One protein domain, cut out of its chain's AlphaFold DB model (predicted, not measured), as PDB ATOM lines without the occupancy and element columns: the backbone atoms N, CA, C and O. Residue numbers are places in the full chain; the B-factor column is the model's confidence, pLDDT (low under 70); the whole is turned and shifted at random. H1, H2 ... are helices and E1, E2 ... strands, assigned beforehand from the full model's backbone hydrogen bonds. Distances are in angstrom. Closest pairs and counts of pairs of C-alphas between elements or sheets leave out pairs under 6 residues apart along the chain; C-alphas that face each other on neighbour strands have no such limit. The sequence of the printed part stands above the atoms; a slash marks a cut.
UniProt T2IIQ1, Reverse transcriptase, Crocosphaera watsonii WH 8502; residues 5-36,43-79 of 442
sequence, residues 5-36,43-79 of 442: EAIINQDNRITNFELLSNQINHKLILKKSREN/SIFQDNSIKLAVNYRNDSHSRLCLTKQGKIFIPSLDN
ATOM      1  N   GLU A   5      23.314  40.884  38.979       63.72
ATOM      2  CA  GLU A   5      24.063  40.927  40.224       63.72
ATOM      3  C   GLU A   5      24.331  42.388  40.570       63.72
ATOM      4  O   GLU A   5      24.765  43.179  39.727       63.72
ATOM      5  N   ALA A   6      24.003  42.781  41.798       71.50
ATOM      6  CA  ALA A   6      24.338  44.110  42.278       71.50
ATOM      7  C   ALA A   6      25.843  44.151  42.572       71.50
ATOM      8  O   ALA A   6      26.324  43.414  43.429       71.50
ATOM      9  N   ILE A   7      26.576  45.036  41.897       73.06
ATOM     10  CA  ILE A   7      27.970  45.321  42.235       73.06
ATOM     11  C   ILE A   7      27.955  46.255  43.441       73.06
ATOM     12  O   ILE A   7      27.574  47.430  43.351       73.06
ATOM     13  N   ILE A   8      28.343  45.708  44.586       78.56
ATOM     14  CA  ILE A   8      28.362  46.405  45.866       78.56
ATOM     15  C   ILE A   8      29.783  46.916  46.124       78.56
ATOM     16  O   ILE A   8      30.750  46.166  46.001       78.56
ATOM     17  N   ASN A   9      29.922  48.202  46.449       75.69
ATOM     18  CA  ASN A   9      31.217  48.763  46.834       75.69
ATOM     19  C   ASN A   9      31.591  48.401  48.280       75.69
ATOM     20  O   ASN A   9      30.797  47.845  49.032       75.69
ATOM     21  N   GLN A  10      32.802  48.775  48.698       73.31
ATOM     22  CA  GLN A  10      33.302  48.519  50.055       73.31
ATOM     23  C   GLN A  10      32.431  49.137  51.173       73.31
ATOM     24  O   GLN A  10      32.490  48.668  52.304       73.31
ATOM     25  N   ASP A  11      31.567  50.109  50.852       80.88
ATOM     26  CA  ASP A  11      30.619  50.748  51.780       80.88
ATOM     27  C   ASP A  11      29.216  50.109  51.769       80.88
ATOM     28  O   ASP A  11      28.246  50.708  52.243       80.88
ATOM     29  N   ASN A  12      29.066  48.908  51.203       73.50
ATOM     30  CA  ASN A  12      27.791  48.195  51.086       73.50
ATOM     31  C   ASN A  12      26.708  48.916  50.252       73.50
ATOM     32  O   ASN A  12      25.511  48.659  50.399       73.50
ATOM     33  N   ARG A  13      27.104  49.814  49.343       65.75
ATOM     34  CA  ARG A  13      26.187  50.507  48.426       65.75
ATOM     35  C   ARG A  13      26.228  49.880  47.038       65.75
ATOM     36  O   ARG A  13      27.297  49.588  46.507       65.75
ATOM     37  N   ILE A  14      25.050  49.720  46.437       74.69
ATOM     38  CA  ILE A  14      24.916  49.279  45.046       74.69
ATOM     39  C   ILE A  14      25.466  50.387  44.148       74.69
ATOM     40  O   ILE A  14      24.948  51.503  44.147       74.69
ATOM     41  N   THR A  15      26.522  50.080  43.403       72.50
ATOM     42  CA  THR A  15      27.181  51.029  42.492       72.50
ATOM     43  C   THR A  15      26.844  50.771  41.037       72.50
ATOM     44  O   THR A  15      26.787  51.713  40.249       72.50
ATOM     45  N   ASN A  16      26.596  49.513  40.677       69.19
ATOM     46  CA  ASN A  16      26.211  49.127  39.331       69.19
ATOM     47  C   ASN A  16      25.475  47.778  39.340       69.19
ATOM     48  O   ASN A  16      25.424  47.106  40.371       69.19
ATOM     49  N   PHE A  17      24.915  47.379  38.201       71.06
ATOM     50  CA  PHE A  17      24.298  46.064  38.014       71.06
ATOM     51  C   PHE A  17      24.977  45.333  36.857       71.06
ATOM     52  O   PHE A  17      25.071  45.880  35.758       71.06
ATOM     53  N   GLU A  18      25.420  44.100  37.086       55.81
ATOM     54  CA  GLU A  18      26.033  43.253  36.061       55.81
ATOM     55  C   GLU A  18      25.045  42.180  35.596       55.81
ATOM     56  O   GLU A  18      24.307  41.602  36.393       55.81
ATOM     57  N   LEU A  19      24.963  41.953  34.285       54.47
ATOM     58  CA  LEU A  19      23.961  41.072  33.689       54.47
ATOM     59  C   LEU A  19      24.459  39.618  33.718       54.47
ATOM     60  O   LEU A  19      25.350  39.262  32.952       54.47
ATOM     61  N   LEU A  20      23.855  38.770  34.553       59.19
ATOM     62  CA  LEU A  20      24.314  37.393  34.793       59.19
ATOM     63  C   LEU A  20      24.014  36.431  33.634       59.19
ATOM     64  O   LEU A  20      24.768  35.492  33.389       59.19
ATOM     65  N   SER A  21      22.915  36.632  32.902       53.97
ATOM     66  CA  SER A  21      22.621  35.820  31.716       53.97
ATOM     67  C   SER A  21      21.714  36.532  30.712       53.97
ATOM     68  O   SER A  21      20.762  37.243  31.051       53.97
ATOM     69  N   ASN A  22      22.001  36.324  29.425       53.88
ATOM     70  CA  ASN A  22      21.227  36.873  28.319       53.88
ATOM     71  C   ASN A  22      20.592  35.741  27.498       53.88
ATOM     72  O   ASN A  22      20.896  35.547  26.326       53.88
ATOM     73  N   GLN A  23      19.677  34.980  28.105       60.19
ATOM     74  CA  GLN A  23      18.804  34.075  27.346       60.19
ATOM     75  C   GLN A  23      17.715  34.895  26.635       60.19
ATOM     76  O   GLN A  23      16.566  34.970  27.072       60.19
ATOM     77  N   ILE A  24      18.101  35.562  25.542       65.88
ATOM     78  CA  ILE A  24      17.238  36.432  24.723       65.88
ATOM     79  C   ILE A  24      15.955  35.698  24.299       65.88
ATOM     80  O   ILE A  24      14.870  36.273  24.373       65.88
ATOM     81  N   ASN A  25      16.058  34.408  23.961       66.69
ATOM     82  CA  ASN A  25      14.914  33.577  23.582       66.69
ATOM     83  C   ASN A  25      13.872  33.466  24.704       66.69
ATOM     84  O   ASN A  25      12.688  33.663  24.455       66.69
ATOM     85  N   HIS A  26      14.288  33.253  25.957       68.62
ATOM     86  CA  HIS A  26      13.351  33.197  27.084       68.62
ATOM     87  C   HIS A  26      12.653  34.542  27.321       68.62
ATOM     88  O   HIS A  26      11.464  34.577  27.633       68.62
ATOM     89  N   LYS A  27      13.351  35.667  27.117       69.94
ATOM     90  CA  LYS A  27      12.739  37.006  27.213       69.94
ATOM     91  C   LYS A  27      11.709  37.235  26.107       69.94
ATOM     92  O   LYS A  27      10.654  37.807  26.374       69.94
ATOM     93  N   LEU A  28      11.999  36.780  24.889       73.94
ATOM     94  CA  LEU A  28      11.074  36.868  23.762       73.94
ATOM     95  C   LEU A  28       9.808  36.037  24.014       73.94
ATOM     96  O   LEU A  28       8.706  36.536  23.800       73.94
ATOM     97  N   ILE A  29       9.963  34.819  24.544       74.94
ATOM     98  CA  ILE A  29       8.850  33.934  24.917       74.94
ATOM     99  C   ILE A  29       7.985  34.574  26.009       74.94
ATOM    100  O   ILE A  29       6.771  34.667  25.851       74.94
ATOM    101  N   LEU A  30       8.595  35.104  27.077       76.56
ATOM    102  CA  LEU A  30       7.866  35.792  28.151       76.56
ATOM    103  C   LEU A  30       7.135  37.044  27.650       76.56
ATOM    104  O   LEU A  30       5.991  37.289  28.033       76.56
ATOM    105  N   LYS A  31       7.774  37.826  26.771       83.44
ATOM    106  CA  LYS A  31       7.137  38.982  26.130       83.44
ATOM    107  C   LYS A  31       5.927  38.542  25.311       83.44
ATOM    108  O   LYS A  31       4.874  39.158  25.424       83.44
ATOM    109  N   LYS A  32       6.054  37.468  24.529       84.69
ATOM    110  CA  LYS A  32       4.957  36.969  23.700       84.69
ATOM    111  C   LYS A  32       3.811  36.387  24.524       84.69
ATOM    112  O   LYS A  32       2.659  36.685  24.233       84.69
ATOM    113  N   SER A  33       4.117  35.629  25.576       83.31
ATOM    114  CA  SER A  33       3.116  35.128  26.526       83.31
ATOM    115  C   SER A  33       2.323  36.289  27.137       83.31
ATOM    116  O   SER A  33       1.093  36.292  27.102       83.31
ATOM    117  N   ARG A  34       3.012  37.359  27.556       87.44
ATOM    118  CA  ARG A  34       2.355  38.594  27.999       87.44
ATOM    119  C   ARG A  34       1.490  39.226  26.902       87.44
ATOM    120  O   ARG A  34       0.353  39.578  27.188       87.44
ATOM    121  N   GLU A  35       1.991  39.367  25.675       90.69
ATOM    122  CA  GLU A  35       1.210  39.912  24.549       90.69
ATOM    123  C   GLU A  35      -0.057  39.085  24.270       90.69
ATOM    124  O   GLU A  35      -1.095  39.641  23.927       90.69
ATOM    125  N   ASN A  36       0.004  37.763  24.426       91.75
ATOM    126  CA  ASN A  36      -1.147  36.879  24.246       91.75
ATOM    127  C   ASN A  36      -2.215  37.112  25.328       91.75
ATOM    128  O   ASN A  36      -3.399  37.194  25.011       91.75
ATOM    129  N   SER A  43      -9.422  42.369  23.785       94.00
ATOM    130  CA  SER A  43     -10.702  41.885  23.263       94.00
ATOM    131  C   SER A  43     -11.838  42.081  24.270       94.00
ATOM    132  O   SER A  43     -12.899  42.551  23.880       94.00
ATOM    133  N   ILE A  44     -11.621  41.779  25.557       93.56
ATOM    134  CA  ILE A  44     -12.627  41.952  26.622       93.56
ATOM    135  C   ILE A  44     -13.035  43.421  26.786       93.56
ATOM    136  O   ILE A  44     -14.214  43.716  26.960       93.56
ATOM    137  N   PHE A  45     -12.072  44.341  26.718       92.12
ATOM    138  CA  PHE A  45     -12.310  45.782  26.845       92.12
ATOM    139  C   PHE A  45     -12.633  46.483  25.520       92.12
ATOM    140  O   PHE A  45     -12.877  47.688  25.530       92.12
ATOM    141  N   GLN A  46     -12.601  45.758  24.397       90.81
ATOM    142  CA  GLN A  46     -12.680  46.306  23.038       90.81
ATOM    143  C   GLN A  46     -11.706  47.472  22.783       90.81
ATOM    144  O   GLN A  46     -12.022  48.436  22.087       90.81
ATOM    145  N   ASP A  47     -10.506  47.407  23.359       92.81
ATOM    146  CA  ASP A  47      -9.538  48.498  23.302       92.81
ATOM    147  C   ASP A  47      -8.105  47.970  23.181       92.81
ATOM    148  O   ASP A  47      -7.512  47.457  24.130       92.81
ATOM    149  N   ASN A  48      -7.520  48.173  22.000       92.44
ATOM    150  CA  ASN A  48      -6.165  47.734  21.656       92.44
ATOM    151  C   ASN A  48      -5.057  48.484  22.418       92.44
ATOM    152  O   ASN A  48      -3.889  48.103  22.346       92.44
ATOM    153  N   SER A  49      -5.383  49.567  23.128       92.75
ATOM    154  CA  SER A  49      -4.421  50.333  23.924       92.75
ATOM    155  C   SER A  49      -4.231  49.795  25.346       92.75
ATOM    156  O   SER A  49      -3.346  50.283  26.059       92.75
ATOM    157  N   ILE A  50      -5.017  48.785  25.744       93.94
ATOM    158  CA  ILE A  50      -4.899  48.115  27.040       93.94
ATOM    159  C   ILE A  50      -3.611  47.293  27.105       93.94
ATOM    160  O   ILE A  50      -3.304  46.499  26.213       93.94
ATOM    161  N   LYS A  51      -2.855  47.482  28.189       93.12
ATOM    162  CA  LYS A  51      -1.614  46.753  28.477       93.12
ATOM    163  C   LYS A  51      -1.550  46.330  29.933       93.12
ATOM    164  O   LYS A  51      -1.943  47.089  30.820       93.12
ATOM    165  N   LEU A  52      -0.969  45.160  30.177       91.25
ATOM    166  CA  LEU A  52      -0.698  44.672  31.522       91.25
ATOM    167  C   LEU A  52       0.505  45.432  32.097       91.25
ATOM    168  O   LEU A  52       1.531  45.590  31.435       91.25
ATOM    169  N   ALA A  53       0.412  45.907  33.325       88.81
ATOM    170  CA  ALA A  53       1.505  46.590  34.003       88.81
ATOM    171  C   ALA A  53       1.646  46.085  35.440       88.81
ATOM    172  O   ALA A  53       0.822  45.313  35.936       88.81
ATOM    173  N   VAL A  54       2.748  46.472  36.076       85.81
ATOM    174  CA  VAL A  54       3.063  46.090  37.451       85.81
ATOM    175  C   VAL A  54       3.077  47.354  38.300       85.81
ATOM    176  O   VAL A  54       3.817  48.285  37.981       85.81
ATOM    177  N   ASN A  55       2.284  47.382  39.370       81.56
ATOM    178  CA  ASN A  55       2.285  48.490  40.324       81.56
ATOM    179  C   ASN A  55       3.576  48.508  41.161       81.56
ATOM    180  O   ASN A  55       4.250  47.482  41.363       81.56
ATOM    181  N   TYR A  56       3.915  49.685  41.689       76.81
ATOM    182  CA  TYR A  56       5.026  49.833  42.628       76.81
ATOM    183  C   TYR A  56       4.751  49.062  43.923       76.81
ATOM    184  O   TYR A  56       3.613  48.912  44.347       76.81
ATOM    185  N   ARG A  57       5.811  48.566  44.580       69.56
ATOM    186  CA  ARG A  57       5.691  47.762  45.817       69.56
ATOM    187  C   ARG A  57       5.016  48.496  46.980       69.56
ATOM    188  O   ARG A  57       4.506  47.828  47.867       69.56
ATOM    189  N   ASN A  58       5.054  49.826  46.974       71.06
ATOM    190  CA  ASN A  58       4.480  50.663  48.028       71.06
ATOM    191  C   ASN A  58       3.033  51.080  47.736       71.06
ATOM    192  O   ASN A  58       2.446  51.802  48.536       71.06
ATOM    193  N   ASP A  59       2.481  50.673  46.593       64.06
ATOM    194  CA  ASP A  59       1.080  50.906  46.267       64.06
ATOM    195  C   ASP A  59       0.229  49.840  46.977       64.06
ATOM    196  O   ASP A  59       0.569  48.657  46.946       64.06
ATOM    197  N   SER A  60      -0.841  50.245  47.667       59.16
ATOM    198  CA  SER A  60      -1.674  49.352  48.495       59.16
ATOM    199  C   SER A  60      -2.562  48.405  47.676       59.16
ATOM    200  O   SER A  60      -3.229  47.533  48.234       59.16
ATOM    201  N   HIS A  61      -2.568  48.565  46.353       62.16
ATOM    202  CA  HIS A  61      -3.276  47.715  45.404       62.16
ATOM    203  C   HIS A  61      -2.449  46.483  44.979       62.16
ATOM    204  O   HIS A  61      -1.251  46.374  45.242       62.16
ATOM    205  N   SER A  62      -3.095  45.525  44.302       74.88
ATOM    206  CA  SER A  62      -2.440  44.330  43.744       74.88
ATOM    207  C   SER A  62      -1.230  44.676  42.868       74.88
ATOM    208  O   SER A  62      -1.141  45.748  42.270       74.88
ATOM    209  N   ARG A  63      -0.285  43.737  42.746       80.12
ATOM    210  CA  ARG A  63       0.948  43.918  41.964       80.12
ATOM    211  C   ARG A  63       0.682  44.037  40.465       80.12
ATOM    212  O   ARG A  63       1.545  44.563  39.776       80.12
ATOM    213  N   LEU A  64      -0.452  43.548  39.964       86.81
ATOM    214  CA  LEU A  64      -0.823  43.592  38.548       86.81
ATOM    215  C   LEU A  64      -1.955  44.591  38.320       86.81
ATOM    216  O   LEU A  64      -2.979  44.528  38.994       86.81
ATOM    217  N   CYS A  65      -1.784  45.455  37.324       90.00
ATOM    218  CA  CYS A  65      -2.767  46.452  36.918       90.00
ATOM    219  C   CYS A  65      -2.909  46.497  35.393       90.00
ATOM    220  O   CYS A  65      -2.089  45.944  34.653       90.00
ATOM    221  N   LEU A  66      -3.952  47.172  34.915       92.00
ATOM    222  CA  LEU A  66      -4.140  47.457  33.496       92.00
ATOM    223  C   LEU A  66      -3.917  48.936  33.244       92.00
ATOM    224  O   LEU A  66      -4.450  49.794  33.950       92.00
ATOM    225  N   THR A  67      -3.158  49.233  32.199       91.94
ATOM    226  CA  THR A  67      -2.917  50.597  31.736       91.94
ATOM    227  C   THR A  67      -3.584  50.825  30.395       91.94
ATOM    228  O   THR A  67      -3.594  49.942  29.540       91.94
ATOM    229  N   LYS A  68      -4.108  52.033  30.210       92.50
ATOM    230  CA  LYS A  68      -4.651  52.536  28.953       92.50
ATOM    231  C   LYS A  68      -3.860  53.779  28.579       92.50
ATOM    232  O   LYS A  68      -3.797  54.727  29.360       92.50
ATOM    233  N   GLN A  69      -3.193  53.750  27.425       88.56
ATOM    234  CA  GLN A  69      -2.359  54.868  26.947       88.56
ATOM    235  C   GLN A  69      -1.338  55.373  27.996       88.56
ATOM    236  O   GLN A  69      -1.084  56.567  28.125       88.56
ATOM    237  N   GLY A  70      -0.764  54.454  28.783       84.12
ATOM    238  CA  GLY A  70       0.249  54.764  29.801       84.12
ATOM    239  C   GLY A  70      -0.288  55.251  31.152       84.12
ATOM    240  O   GLY A  70       0.508  55.448  32.065       84.12
ATOM    241  N   LYS A  71      -1.608  55.403  31.320       88.12
ATOM    242  CA  LYS A  71      -2.241  55.700  32.618       88.12
ATOM    243  C   LYS A  71      -2.871  54.443  33.206       88.12
ATOM    244  O   LYS A  71      -3.365  53.605  32.452       88.12
ATOM    245  N   ILE A  72      -2.869  54.315  34.533       88.00
ATOM    246  CA  ILE A  72      -3.581  53.227  35.218       88.00
ATOM    247  C   ILE A  72      -5.069  53.372  34.899       88.00
ATOM    248  O   ILE A  72      -5.666  54.420  35.135       88.00
ATOM    249  N   PHE A  73      -5.631  52.321  34.314       89.50
ATOM    250  CA  PHE A  73      -7.042  52.213  33.977       89.50
ATOM    251  C   PHE A  73      -7.759  51.334  34.998       89.50
ATOM    252  O   PHE A  73      -8.754  51.758  35.574       89.50
ATOM    253  N   ILE A  74      -7.200  50.151  35.275       87.75
ATOM    254  CA  ILE A  74      -7.673  49.264  36.337       87.75
ATOM    255  C   ILE A  74      -6.536  49.037  37.342       87.75
ATOM    256  O   ILE A  74      -5.487  48.533  36.937       87.75
ATOM    257  N   PRO A  75      -6.722  49.379  38.631       85.44
ATOM    258  CA  PRO A  75      -5.657  49.320  39.632       85.44
ATOM    259  C   PRO A  75      -5.294  47.892  40.062       85.44
ATOM    260  O   PRO A  75      -4.133  47.647  40.375       85.44
ATOM    261  N   SER A  76      -6.247  46.952  40.042       88.06
ATOM    262  CA  SER A  76      -6.035  45.514  40.271       88.06
ATOM    263  C   SER A  76      -6.892  44.678  39.323       88.06
ATOM    264  O   SER A  76      -8.018  45.058  39.023       88.06
ATOM    265  N   LEU A  77      -6.428  43.493  38.919       86.19
ATOM    266  CA  LEU A  77      -7.287  42.516  38.230       86.19
ATOM    267  C   LEU A  77      -8.527  42.116  39.059       86.19
ATOM    268  O   LEU A  77      -9.529  41.717  38.479       86.19
ATOM    269  N   ASP A  78      -8.503  42.299  40.382       86.06
ATOM    270  CA  ASP A  78      -9.665  42.073  41.260       86.06
ATOM    271  C   ASP A  78     -10.794  43.095  41.034       86.06
ATOM    272  O   ASP A  78     -11.922  42.892  41.472       86.06
ATOM    273  N   ASN A  79     -10.499  44.211  40.362       87.88
ATOM    274  CA  ASN A  79     -11.478  45.236  40.002       87.88
ATOM    275  C   ASN A  79     -12.165  44.964  38.652       87.88
ATOM    276  O   ASN A  79     -12.927  45.810  38.181       87.88
TER     277      ASN A  79
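What this domain is: This is residues 5 to 36 and 43 to 79 of the 442 residues of the protein "Reverse transcriptase" of Crocosphaera watsonii WH 8502 (UniProt T2IIQ1). What is the shape? A two-stranded hairpin, E1 and E2, and a three-stranded sheet, E3 to E5, lie far apart, with helix H1 in the arm running from one toward the other; residues 21 to 33 stand free. What makes it? The 69 printed residues hold E1 E2 H1 E3 E4 E5, class mixed, with E3 - E4 - E5 an antiparallel meander, each strand the neighbour of the one before. It is extended, radius of gyration of the C-alphas 17.0 A, spanning 52 by 33 by 20 A.

How they stand to each other: What comes first? E1, residues 5 to 8, and E2, residues 14 to 19, form an antiparallel hairpin; N 7 and O 16, 2.8 A apart, are within hydrogen-bond range. Where is the helix? H1, residues 24 to 36, has every O i to N i+4 pair within hydrogen-bond range. Its closest C-alphas to E3, residues 50 to 54, are Arg 34 and Leu 52, 7.7 A apart. What follows? E4, residues 64 to 68, and E3 form an antiparallel hairpin, as do E4 and E5, residues 71 to 74; N 53 and O 65, and N 68 and O 71, are each 2.8 A apart.

Where its parts are: Where does E1 begin? C-alpha 5 is at (24.063, 40.927, 40.224). Where does E5 end? C-alpha 74 is at (-7.673, 49.264, 36.337). How long is H1? It measures 18.4 A.

The domain as a whole: Is anything cut? Residues 37 to 42 are not printed; C-alphas 36 and 43 are 10.8 A apart. Where is confidence low? Residues 18 to 27, among others, are under 70.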